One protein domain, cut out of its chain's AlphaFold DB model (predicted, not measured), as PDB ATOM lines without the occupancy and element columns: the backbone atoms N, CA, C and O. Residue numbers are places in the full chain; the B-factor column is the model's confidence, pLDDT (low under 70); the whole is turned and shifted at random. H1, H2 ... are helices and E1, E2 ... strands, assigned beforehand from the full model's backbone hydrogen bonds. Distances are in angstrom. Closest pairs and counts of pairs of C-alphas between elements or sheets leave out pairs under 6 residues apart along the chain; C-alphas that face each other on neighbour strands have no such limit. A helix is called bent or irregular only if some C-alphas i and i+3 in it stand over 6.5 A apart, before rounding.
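Overview. This is residues 149 to 236 of the 345 residues of the protein "Apple domain-containing protein" of Trichinella murrelli (UniProt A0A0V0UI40). A strongly twisted sheet of six strands curls round one helix, H2, which packs on E4 and E5. The short helix H1 sits by E6, away from H2, and the four-residue H3 only grazes the sheet. The printed part has 88 residues, with E1, E2, H1, E3, H2, H3, E4, E5 and E6 in that order along the chain. The sheet is mixed, in the order E1, E2, E6, E4, E5, E3, and the class is mixed, helices and strands. The whole is compact, with a radius of gyration of the C-alphas of 12.0 A and spans of 36 by 29 by 22 A.

Along the chain. E1 is residues 149 to 152, from C-alpha 149 at (58.312, -25.725, 11.014). E2, residues 157 to 165, is 25.5 A long. H1 is residues 166 to 171; it is neither bent nor irregular, but only just: C-alphas 167 and 170 are 6.4 A apart. E3, residues 172 to 179, is 20.0 A long and bends by 56 degrees at residue 175. H2, residues 183 to 192, is 14.2 A long, and H3 is residues 194 to 197. E4 is residues 201 to 205, and E5, residues 210 to 216, is 19.3 A long. E6, residues 228 to 235, is 22.4 A long and ends with C-alpha 235 at (47.309, -13.885, 1.735).

Arrangement. E1 and E2 form an antiparallel hairpin, with N 150 and O 159 at 2.7 A. E2 and E6 are parallel, with N 160 and O 229 at 2.7 A. E6 and E4 are parallel, with N 234 and O 202 at 2.8 A. E4 and E5 form an antiparallel hairpin, with N 212 and O 203 at 2.8 A. E5 and E3 are antiparallel, with N 173 and O 215 at 2.7 A. These N and O pairs are within hydrogen-bond range. E3, H2, H3 and E4 form a split strand-helix-strand unit, two strands running the same way with helices between them along the chain and E5 between them in the sheet; its crossover is right-handed. There are three layers, helices on both faces of the sheet: H2 on one face, H1 on the other. The closest C-alphas of H2 and E5 are those of Cys 186 and Cys 211, 5.2 A apart; for H1 and E6 they are those of Phe 166 and Phe 234, 4.8 A apart. H2 and H3 meet only through their link. Every O i to N i+4 pair of H2 is within hydrogen-bond range; in H1 0 of 2 are, beside 3 of 3 O i to N i+3 pairs, and H3 is too short for an O i to N i+4 pair.

Size, cuts and confidence. The C-alphas of Arg 207 and Gln 226, the two farthest apart, are 36.5 A from each other. The printed part has no cut. The link from E5 to E6, 11 residues, is long; the other links are tight. The mean pLDDT of the printed part is 77.1, with residues 149 to 158, 195 to 197 and 221 to 228 under 70.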
ATOM      1  N   ALA A 149      57.953 -25.825   9.604       46.03
ATOM      2  CA  ALA A 149      58.312 -25.725  11.014       46.03
ATOM      3  C   ALA A 149      59.293 -24.567  11.283       46.03
ATOM      4  O   ALA A 149      60.480 -24.643  10.975       46.03
ATOM      5  N   TYR A 150      58.808 -23.517  11.934       47.34
ATOM      6  CA  TYR A 150      59.584 -22.437  12.527       47.34
ATOM      7  C   TYR A 150      60.036 -22.845  13.937       47.34
ATOM      8  O   TYR A 150      59.217 -23.108  14.823       47.34
ATOM      9  N   ALA A 151      61.347 -22.887  14.169       45.84
ATOM     10  CA  ALA A 151      61.904 -23.071  15.504       45.84
ATOM     11  C   ALA A 151      61.848 -21.738  16.268       45.84
ATOM     12  O   ALA A 151      62.726 -20.882  16.139       45.84
ATOM     13  N   ALA A 152      60.805 -21.538  17.073       48.69
ATOM     14  CA  ALA A 152      60.775 -20.434  18.025       48.69
ATOM     15  C   ALA A 152      61.606 -20.823  19.256       48.69
ATOM     16  O   ALA A 152      61.122 -21.521  20.147       48.69
ATOM     17  N   SER A 153      62.853 -20.342  19.322       45.59
ATOM     18  CA  SER A 153      63.812 -20.603  20.415       45.59
ATOM     19  C   SER A 153      63.266 -20.324  21.821       45.59
ATOM     20  O   SER A 153      63.778 -20.857  22.797       45.59
ATOM     21  N   ASN A 154      62.223 -19.497  21.930       50.47
ATOM     22  CA  ASN A 154      61.651 -19.056  23.200       50.47
ATOM     23  C   ASN A 154      60.470 -19.919  23.683       50.47
ATOM     24  O   ASN A 154      59.999 -19.705  24.795       50.47
ATOM     25  N   LEU A 155      59.963 -20.849  22.864       53.84
ATOM     26  CA  LEU A 155      58.749 -21.623  23.168       53.84
ATOM     27  C   LEU A 155      58.985 -23.136  23.305       53.84
ATOM     28  O   LEU A 155      58.039 -23.845  23.631       53.84
ATOM     29  N   ASN A 156      60.207 -23.641  23.067       54.53
ATOM     30  CA  ASN A 156      60.501 -25.085  22.996       54.53
ATOM     31  C   ASN A 156      59.458 -25.864  22.156       54.53
ATOM     32  O   ASN A 156      59.057 -26.968  22.517       54.53
ATOM     33  N   MET A 157      58.973 -25.268  21.057       59.50
ATOM     34  CA  MET A 157      57.868 -25.783  20.239       59.50
ATOM     35  C   MET A 157      58.140 -25.523  18.751       59.50
ATOM     36  O   MET A 157      58.667 -24.465  18.397       59.50
ATOM     37  N   GLN A 158      57.781 -26.471  17.881       64.38
ATOM     38  CA  GLN A 158      57.823 -26.281  16.427       64.38
ATOM     39  C   GLN A 158      56.541 -25.578  15.961       64.38
ATOM     40  O   GLN A 158      55.441 -26.014  16.305       64.38
ATOM     41  N   ILE A 159      56.672 -24.491  15.195       70.94
ATOM     42  CA  ILE A 159      55.532 -23.724  14.673       70.94
ATOM     43  C   ILE A 159      55.419 -23.923  13.167       70.94
ATOM     44  O   ILE A 159      56.138 -23.307  12.400       70.94
ATOM     45  N   GLY A 160      54.486 -24.756  12.752       72.56
ATOM     46  CA  GLY A 160      54.037 -24.933  11.388       72.56
ATOM     47  C   GLY A 160      53.350 -23.712  10.772       72.56
ATOM     48  O   GLY A 160      52.348 -23.278  11.325       72.56
ATOM     49  N   ILE A 161      53.771 -23.205   9.611       76.12
ATOM     50  CA  ILE A 161      53.011 -22.179   8.868       76.12
ATOM     51  C   ILE A 161      52.208 -22.826   7.735       76.12
ATOM     52  O   ILE A 161      52.759 -23.540   6.900       76.12
ATOM     53  N   LEU A 162      50.901 -22.561   7.714       77.56
ATOM     54  CA  LEU A 162      49.951 -23.000   6.690       77.56
ATOM     55  C   LEU A 162      49.528 -21.803   5.828       77.56
ATOM     56  O   LEU A 162      49.086 -20.798   6.371       77.56
ATOM     57  N   HIS A 163      49.631 -21.893   4.501       75.25
ATOM     58  CA  HIS A 163      49.362 -20.763   3.602       75.25
ATOM     59  C   HIS A 163      47.992 -20.856   2.935       75.25
ATOM     60  O   HIS A 163      47.800 -21.606   1.981       75.25
ATOM     61  N   GLU A 164      47.068 -19.987   3.327       74.44
ATOM     62  CA  GLU A 164      45.705 -19.985   2.796       74.44
ATOM     63  C   GLU A 164      45.326 -18.668   2.120       74.44
ATOM     64  O   GLU A 164      45.783 -17.587   2.486       74.44
ATOM     65  N   LEU A 165      44.446 -18.742   1.122       75.44
ATOM     66  CA  LEU A 165      43.892 -17.533   0.513       75.44
ATOM     67  C   LEU A 165      43.082 -16.755   1.550       75.44
ATOM     68  O   LEU A 165      42.399 -17.348   2.389       75.44
ATOM     69  N   PHE A 166      43.068 -15.424   1.452       82.81
ATOM     70  CA  PHE A 166      42.356 -14.578   2.410       82.81
ATOM     71  C   PHE A 166      40.861 -14.912   2.510       82.81
ATOM     72  O   PHE A 166      40.268 -14.781   3.581       82.81
ATOM     73  N   TYR A 167      40.245 -15.439   1.446       80.00
ATOM     74  CA  TYR A 167      38.876 -15.967   1.488       80.00
ATOM     75  C   TYR A 167      38.658 -16.997   2.616       80.00
ATOM     76  O   TYR A 167      37.598 -17.009   3.254       80.00
ATOM     77  N   GLY A 168      39.673 -17.819   2.901       75.25
ATOM     78  CA  GLY A 168      39.691 -18.804   3.982       75.25
ATOM     79  C   GLY A 168      39.527 -18.193   5.375       75.25
ATOM     80  O   GLY A 168      39.025 -18.868   6.271       75.25
ATOM     81  N   SER A 169      39.800 -16.896   5.557       85.25
ATOM     82  CA  SER A 169      39.620 -16.187   6.837       85.25
ATOM     83  C   SER A 169      38.175 -16.182   7.353       85.25
ATOM     84  O   SER A 169      37.945 -15.926   8.534       85.25
ATOM     85  N   LYS A 170      37.176 -16.556   6.535       82.81
ATOM     86  CA  LYS A 170      35.803 -16.842   7.010       82.81
ATOM     87  C   LYS A 170      35.753 -17.964   8.058       82.81
ATOM     88  O   LYS A 170      34.821 -18.006   8.875       82.81
ATOM     89  N   ALA A 171      36.731 -18.867   8.024       84.56
ATOM     90  CA  ALA A 171      36.941 -19.926   9.002       84.56
ATOM     91  C   ALA A 171      37.569 -19.419  10.311       84.56
ATOM     92  O   ALA A 171      37.594 -20.162  11.291       84.56
ATOM     93  N   ALA A 172      38.006 -18.161  10.360       86.88
ATOM     94  CA  ALA A 172      38.632 -17.542  11.512       86.88
ATOM     95  C   ALA A 172      37.753 -16.442  12.136       86.88
ATOM     96  O   ALA A 172      36.750 -15.981  11.582       86.88
ATOM     97  N   ILE A 173      38.121 -16.060  13.349       85.69
ATOM     98  CA  ILE A 173      37.610 -14.948  14.135       85.69
ATOM     99  C   ILE A 173      38.733 -13.918  14.136       85.69
ATOM    100  O   ILE A 173      39.826 -14.206  14.609       85.69
ATOM    101  N   ARG A 174      38.487 -12.730  13.586       87.75
ATOM    102  CA  ARG A 174      39.453 -11.627  13.659       87.75
ATOM    103  C   ARG A 174      39.675 -11.251  15.138       87.75
ATOM    104  O   ARG A 174      38.724 -11.292  15.916       87.75
ATOM    105  N   LEU A 175      40.904 -10.911  15.512       86.50
ATOM    106  CA  LEU A 175      41.270 -10.509  16.872       86.50
ATOM    107  C   LEU A 175      41.612  -9.018  16.898       86.50
ATOM    108  O   LEU A 175      40.753  -8.202  17.221       86.50
ATOM    109  N   LEU A 176      42.838  -8.667  16.505       84.75
ATOM    110  CA  LEU A 176      43.407  -7.325  16.620       84.75
ATOM    111  C   LEU A 176      44.126  -6.921  15.331       84.75
ATOM    112  O   LEU A 176      44.546  -7.767  14.541       84.75
ATOM    113  N   LEU A 177      44.266  -5.611  15.126       87.50
ATOM    114  CA  LEU A 177      44.913  -5.040  13.950       87.50
ATOM    115  C   LEU A 177      46.110  -4.167  14.344       87.50
ATOM    116  O   LEU A 177      45.965  -3.002  14.716       87.50
ATOM    117  N   TRP A 178      47.305  -4.709  14.176       87.06
ATOM    118  CA  TRP A 178      48.568  -4.116  14.602       87.06
ATOM    119  C   TRP A 178      49.291  -3.402  13.466       87.06
ATOM    120  O   TRP A 178      49.047  -3.674  12.291       87.06
ATOM    121  N   ASN A 179      50.201  -2.497  13.817       87.56
ATOM    122  CA  ASN A 179      51.232  -2.047  12.885       87.56
ATOM    123  C   ASN A 179      52.318  -3.126  12.806       87.56
ATOM    124  O   ASN A 179      52.616  -3.764  13.812       87.56
ATOM    125  N   SER A 180      52.877  -3.336  11.619       87.88
ATOM    126  CA  SER A 180      53.929  -4.325  11.387       87.88
ATOM    127  C   SER A 180      54.793  -3.859  10.227       87.88
ATOM    128  O   SER A 180      54.266  -3.592   9.148       87.88
ATOM    129  N   ALA A 181      56.100  -3.742  10.429       84.38
ATOM    130  CA  ALA A 181      57.038  -3.310   9.399       84.38
ATOM    131  C   ALA A 181      57.132  -4.333   8.260       84.38
ATOM    132  O   ALA A 181      57.221  -3.961   7.091       84.38
ATOM    133  N   ASP A 182      57.081  -5.617   8.604       80.19
ATOM    134  CA  ASP A 182      57.121  -6.715   7.652       80.19
ATOM    135  C   ASP A 182      56.308  -7.925   8.132       80.19
ATOM    136  O   ASP A 182      55.697  -7.935   9.203       80.19
ATOM    137  N   GLU A 183      56.274  -8.954   7.295       79.12
ATOM    138  CA  GLU A 183      55.557 -10.191   7.572       79.12
ATOM    139  C   GLU A 183      56.157 -10.973   8.751       79.12
ATOM    140  O   GLU A 183      55.423 -11.579   9.534       79.12
ATOM    141  N   LYS A 184      57.483 -10.925   8.920       81.44
ATOM    142  CA  LYS A 184      58.181 -11.630   9.998       81.44
ATOM    143  C   LYS A 184      57.818 -11.032  11.352       81.44
ATOM    144  O   LYS A 184      57.652 -11.762  12.326       81.44
ATOM    145  N   GLU A 185      57.684  -9.713  11.427       85.31
ATOM    146  CA  GLU A 185      57.153  -9.033  12.603       85.31
ATOM    147  C   GLU A 185      55.691  -9.418  12.867       85.31
ATOM    148  O   GLU A 185      55.348  -9.722  14.007       85.31
ATOM    149  N   CYS A 186      54.856  -9.534  11.832       89.62
ATOM    150  CA  CYS A 186      53.458  -9.944  11.989       89.62
ATOM    151  C   CYS A 186      53.330 -11.364  12.560       89.62
ATOM    152  O   CYS A 186      52.547 -11.603  13.483       89.62
ATOM    153  N   LEU A 187      54.162 -12.296  12.083       87.38
ATOM    154  CA  LEU A 187      54.257 -13.637  12.652       87.38
ATOM    155  C   LEU A 187      54.656 -13.585  14.135       87.38
ATOM    156  O   LEU A 187      54.015 -14.233  14.959       87.38
ATOM    157  N   LYS A 188      55.668 -12.784  14.502       86.12
ATOM    158  CA  LYS A 188      56.077 -12.616  15.910       86.12
ATOM    159  C   LYS A 188      54.947 -12.068  16.779       86.12
ATOM    160  O   LYS A 188      54.785 -12.547  17.898       86.12
ATOM    161  N   ILE A 189      54.175 -11.103  16.274       88.69
ATOM    162  CA  ILE A 189      52.999 -10.558  16.965       88.69
ATOM    163  C   ILE A 189      51.984 -11.677  17.225       88.69
ATOM    164  O   ILE A 189      51.555 -11.851  18.361       88.69
ATOM    165  N   CYS A 190      51.648 -12.482  16.210       88.44
ATOM    166  CA  CYS A 190      50.721 -13.601  16.398       88.44
ATOM    167  C   CYS A 190      51.253 -14.614  17.420       88.44
ATOM    168  O   CYS A 190      50.529 -14.994  18.335       88.44
ATOM    169  N   ILE A 191      52.536 -14.982  17.327       84.38
ATOM    170  CA  ILE A 191      53.173 -15.914  18.264       84.38
ATOM    171  C   ILE A 191      53.120 -15.379  19.704       84.38
ATOM    172  O   ILE A 191      52.771 -16.107  20.630       84.38
ATOM    173  N   ALA A 192      53.414 -14.095  19.909       83.69
ATOM    174  CA  ALA A 192      53.324 -13.471  21.227       83.69
ATOM    175  C   ALA A 192      51.884 -13.476  21.783       83.69
ATOM    176  O   ALA A 192      51.691 -13.591  22.990       83.69
ATOM    177  N   SER A 193      50.877 -13.411  20.906       80.00
ATOM    178  CA  SER A 193      49.454 -13.445  21.263       80.00
ATOM    179  C   SER A 193      48.859 -14.855  21.397       80.00
ATOM    180  O   SER A 193      47.657 -14.982  21.646       80.00
ATOM    181  N   ILE A 194      49.645 -15.934  21.263       74.50
ATOM    182  CA  ILE A 194      49.145 -17.311  21.452       74.50
ATOM    183  C   ILE A 194      48.598 -17.499  22.872       74.50
ATOM    184  O   ILE A 194      47.530 -18.079  23.057       74.50
ATOM    185  N   THR A 195      49.309 -17.003  23.884       68.38
ATOM    186  CA  THR A 195      48.956 -17.232  25.294       68.38
ATOM    187  C   THR A 195      47.842 -16.319  25.797       68.38
ATOM    188  O   THR A 195      47.150 -16.688  26.741       68.38
ATOM    189  N   THR A 196      47.669 -15.137  25.200       68.06
ATOM    190  CA  THR A 196      46.677 -14.141  25.638       68.06
ATOM    191  C   THR A 196      45.358 -14.270  24.885       68.06
ATOM    192  O   THR A 196      44.300 -14.299  25.506       68.06
ATOM    193  N   ASP A 197      45.419 -14.401  23.557       68.31
ATOM    194  CA  ASP A 197      44.253 -14.292  22.670       68.31
ATOM    195  C   ASP A 197      44.048 -15.532  21.786       68.31
ATOM    196  O   ASP A 197      43.064 -15.611  21.042       68.31
ATOM    197  N   TYR A 198      44.942 -16.523  21.899       81.31
ATOM    198  CA  TYR A 198      44.961 -17.745  21.093       81.31
ATOM    199  C   TYR A 198      45.020 -17.431  19.589       81.31
ATOM    200  O   TYR A 198      44.121 -17.790  18.826       81.31
ATOM    201  N   CYS A 199      46.068 -16.707  19.177       88.56
ATOM    202  CA  CYS A 199      46.350 -16.450  17.765       88.56
ATOM    203  C   CYS A 199      46.959 -17.688  17.097       88.56
ATOM    204  O   CYS A 199      48.087 -18.078  17.389       88.56
ATOM    205  N   ASP A 200      46.213 -18.282  16.174       88.12
ATOM    206  CA  ASP A 200      46.628 -19.402  15.322       88.12
ATOM    207  C   ASP A 200      46.427 -19.069  13.830       88.12
ATOM    208  O   ASP A 200      46.518 -19.941  12.963       88.12
ATOM    209  N   ALA A 201      46.170 -17.797  13.504       90.44
ATOM    210  CA  ALA A 201      46.117 -17.306  12.136       90.44
ATOM    211  C   ALA A 201      46.422 -15.802  12.036       90.44
ATOM    212  O   ALA A 201      46.112 -15.030  12.942       90.44
ATOM    213  N   TYR A 202      46.992 -15.348  10.920       92.56
ATOM    214  CA  TYR A 202      47.250 -13.925  10.686       92.56
ATOM    215  C   TYR A 202      47.202 -13.542   9.205       92.56
ATOM    216  O   TYR A 202      47.288 -14.387   8.318       92.56
ATOM    217  N   TYR A 203      47.088 -12.243   8.939       91.81
ATOM    218  CA  TYR A 203      47.215 -11.637   7.617       91.81
ATOM    219  C   TYR A 203      48.113 -10.402   7.691       91.81
ATOM    220  O   TYR A 203      47.886  -9.524   8.524       91.81
ATOM    221  N   PHE A 204      49.102 -10.312   6.803       90.69
ATOM    222  CA  PHE A 204      49.956  -9.133   6.668       90.69
ATOM    223  C   PHE A 204      49.593  -8.343   5.407       90.69
ATOM    224  O   PHE A 204      49.667  -8.865   4.295       90.69
ATOM    225  N   SER A 205      49.261  -7.060   5.572       86.62
ATOM    226  CA  SER A 205      49.037  -6.147   4.452       86.62
ATOM    227  C   SER A 205      50.285  -5.315   4.183       86.62
ATOM    228  O   SER A 205      50.544  -4.326   4.868       86.62
ATOM    229  N   SER A 206      51.021  -5.650   3.123       81.31
ATOM    230  CA  SER A 206      52.187  -4.873   2.670       81.31
ATOM    231  C   SER A 206      51.828  -3.486   2.121       81.31
ATOM    232  O   SER A 206      52.696  -2.634   1.944       81.31
ATOM    233  N   ARG A 207      50.544  -3.239   1.818       77.50
ATOM    234  CA  ARG A 207      50.061  -1.933   1.339       77.50
ATOM    235  C   ARG A 207      49.980  -0.903   2.456       77.50
ATOM    236  O   ARG A 207      50.192   0.277   2.192       77.50
ATOM    237  N   GLU A 208      49.628  -1.349   3.657       80.50
ATOM    238  CA  GLU A 208      49.359  -0.483   4.811       80.50
ATOM    239  C   GLU A 208      50.291  -0.783   5.998       80.50
ATOM    240  O   GLU A 208      50.216  -0.083   7.003       80.50
ATOM    241  N   ASN A 209      51.197  -1.763   5.864       86.38
ATOM    242  CA  ASN A 209      52.124  -2.226   6.902       86.38
ATOM    243  C   ASN A 209      51.389  -2.594   8.197       86.38
ATOM    244  O   ASN A 209      51.672  -2.093   9.290       86.38
ATOM    245  N   THR A 210      50.386  -3.463   8.054       88.62
ATOM    246  CA  THR A 210      49.520  -3.888   9.156       88.62
ATOM    247  C   THR A 210      49.457  -5.397   9.289       88.62
ATOM    248  O   THR A 210      49.450  -6.113   8.288       88.62
ATOM    249  N   CYS A 211      49.305  -5.866  10.522       91.62
ATOM    250  CA  CYS A 211      49.120  -7.266  10.868       91.62
ATOM    251  C   CYS A 211      47.739  -7.484  11.487       91.62
ATOM    252  O   CYS A 211      47.452  -6.979  12.572       91.62
ATOM    253  N   LEU A 212      46.876  -8.231  10.808       91.81
ATOM    254  CA  LEU A 212      45.584  -8.657  11.331       91.81
ATOM    255  C   LEU A 212      45.736 -10.043  11.956       91.81
ATOM    256  O   LEU A 212      45.879 -11.029  11.233       91.81
ATOM    257  N   THR A 213      45.685 -10.124  13.283       91.75
ATOM    258  CA  THR A 213      45.692 -11.403  14.000       91.75
ATOM    259  C   THR A 213      44.294 -12.001  14.034       91.75
ATOM    260  O   THR A 213      43.278 -11.296  14.047       91.75
ATOM    261  N   MET A 214      44.221 -13.325  14.010       90.81
ATOM    262  CA  MET A 214      42.983 -14.083  13.961       90.81
ATOM    263  C   MET A 214      43.100 -15.373  14.774       90.81
ATOM    264  O   MET A 214      44.188 -15.850  15.085       90.81
ATOM    265  N   ARG A 215      41.938 -15.943  15.083       89.25
ATOM    266  CA  ARG A 215      41.774 -17.242  15.720       89.25
ATOM    267  C   ARG A 215      40.872 -18.144  14.889       89.25
ATOM    268  O   ARG A 215      39.721 -17.780  14.645       89.25
ATOM    269  N   MET A 216      41.312 -19.328  14.503       85.38
ATOM    270  CA  MET A 216      40.514 -20.314  13.790       85.38
ATOM    271  C   MET A 216      39.317 -20.743  14.646       85.38
ATOM    272  O   MET A 216      39.396 -20.947  15.859       85.38
ATOM    273  N   LYS A 217      38.142 -20.856  14.023       83.94
ATOM    274  CA  LYS A 217      36.959 -21.391  14.709       83.94
ATOM    275  C   LYS A 217      37.212 -22.861  15.027       83.94
ATOM    276  O   LYS A 217      37.771 -23.571  14.201       83.94
ATOM    277  N   LYS A 218      36.699 -23.347  16.164       78.69
ATOM    278  CA  LYS A 218      36.912 -24.727  16.647       78.69
ATOM    279  C   LYS A 218      36.700 -25.819  15.586       78.69
ATOM    280  O   LYS A 218      37.434 -26.790  15.573       78.69
ATOM    281  N   GLN A 219      35.730 -25.648  14.686       74.81
ATOM    282  CA  GLN A 219      35.419 -26.609  13.614       74.81
ATOM    283  C   GLN A 219      36.470 -26.695  12.489       74.81
ATOM    284  O   GLN A 219      36.417 -27.605  11.672       74.81
ATOM    285  N   TYR A 220      37.378 -25.723  12.423       71.38
ATOM    286  CA  TYR A 220      38.454 -25.608  11.439       71.38
ATOM    287  C   TYR A 220      39.840 -25.587  12.093       71.38
ATOM    288  O   TYR A 220      40.845 -25.572  11.390       71.38
ATOM    289  N   ALA A 221      39.890 -25.542  13.426       66.94
ATOM    290  CA  ALA A 221      41.127 -25.584  14.182       66.94
ATOM    291  C   ALA A 221      41.748 -26.977  14.046       66.94
ATOM    292  O   ALA A 221      41.064 -27.995  14.190       66.94
ATOM    293  N   LEU A 222      43.046 -27.018  13.760       64.38
ATOM    294  CA  LEU A 222      43.795 -28.266  13.720       64.38
ATOM    295  C   LEU A 222      44.045 -28.743  15.162       64.38
ATOM    296  O   LEU A 222      44.305 -27.914  16.037       64.38
ATOM    297  N   PRO A 223      43.937 -30.053  15.446       56.84
ATOM    298  CA  PRO A 223      44.187 -30.577  16.781       56.84
ATOM    299  C   PRO A 223      45.628 -30.267  17.200       56.84
ATOM    300  O   PRO A 223      46.581 -30.622  16.509       56.84
ATOM    301  N   MET A 224      45.777 -29.582  18.334       54.16
ATOM    302  CA  MET A 224      47.077 -29.250  18.907       54.16
ATOM    303  C   MET A 224      47.702 -30.526  19.483       54.16
ATOM    304  O   MET A 224      47.261 -31.014  20.523       54.16
ATOM    305  N   ASN A 225      48.708 -31.081  18.805       54.69
ATOM    306  CA  ASN A 225      49.535 -32.147  19.368       54.69
ATOM    307  C   ASN A 225      50.618 -31.537  20.265       54.69
ATOM    308  O   ASN A 225      51.135 -30.453  19.989       54.69
ATOM    309  N   GLN A 226      50.962 -32.237  21.348       51.97
ATOM    310  CA  GLN A 226      52.004 -31.820  22.288       51.97
ATOM    311  C   GLN A 226      53.336 -31.638  21.536       51.97
ATOM    312  O   GLN A 226      53.972 -32.616  21.162       51.97
ATOM    313  N   GLY A 227      53.723 -30.382  21.275       55.12
ATOM    314  CA  GLY A 227      54.999 -30.016  20.644       55.12
ATOM    315  C   GLY A 227      54.920 -29.354  19.260       55.12
ATOM    316  O   GLY A 227      55.944 -28.850  18.799       55.12
ATOM    317  N   HIS A 228      53.743 -29.291  18.619       64.00
ATOM    318  CA  HIS A 228      53.596 -28.725  17.270       64.00
ATOM    319  C   HIS A 228      52.385 -27.782  17.159       64.00
ATOM    320  O   HIS A 228      51.234 -28.210  17.275       64.00
ATOM    321  N   LEU A 229      52.645 -26.495  16.924       72.94
ATOM    322  CA  LEU A 229      51.629 -25.463  16.700       72.94
ATOM    323  C   LEU A 229      51.501 -25.188  15.206       72.94
ATOM    324  O   LEU A 229      52.515 -25.044  14.545       72.94
ATOM    325  N   ILE A 230      50.288 -25.049  14.673       76.88
ATOM    326  CA  ILE A 230      50.083 -24.644  13.277       76.88
ATOM    327  C   ILE A 230      49.446 -23.258  13.249       76.88
ATOM    328  O   ILE A 230      48.383 -23.058  13.828       76.88
ATOM    329  N   VAL A 231      50.095 -22.317  12.568       83.62
ATOM    330  CA  VAL A 231      49.628 -20.950  12.347       83.62
ATOM    331  C   VAL A 231      49.245 -20.786  10.879       83.62
ATOM    332  O   VAL A 231      50.052 -21.009   9.981       83.62
ATOM    333  N   THR A 232      48.012 -20.362  10.620       85.44
ATOM    334  CA  THR A 232      47.525 -20.113   9.258       85.44
ATOM    335  C   THR A 232      47.850 -18.688   8.817       85.44
ATOM    336  O   THR A 232      47.284 -17.721   9.320       85.44
ATOM    337  N   LYS A 233      48.738 -18.537   7.838       87.94
ATOM    338  CA  LYS A 233      48.981 -17.277   7.141       87.94
ATOM    339  C   LYS A 233      47.981 -17.119   6.000       87.94
ATOM    340  O   LYS A 233      48.018 -17.861   5.018       87.94
ATOM    341  N   PHE A 234      47.139 -16.098   6.091       86.81
ATOM    342  CA  PHE A 234      46.289 -15.665   4.990       86.81
ATOM    343  C   PHE A 234      47.037 -14.718   4.044       86.81
ATOM    344  O   PHE A 234      47.840 -13.899   4.491       86.81
ATOM    345  N   TYR A 235      46.749 -14.792   2.744       80.88
ATOM    346  CA  TYR A 235      47.309 -13.885   1.735       80.88
ATOM    347  C   TYR A 235      46.294 -13.509   0.644       80.88
ATOM    348  O   TYR A 235      45.373 -14.273   0.347       80.88
ATOM    349  N   ASP A 236      46.462 -12.329   0.040       75.94
ATOM    350  CA  ASP A 236      45.590 -11.839  -1.036       75.94
ATOM    351  C   ASP A 236      45.670 -12.761  -2.258       75.94
ATOM    352  O   ASP A 236      46.760 -13.116  -2.732       75.94
TER     353      ASP A 236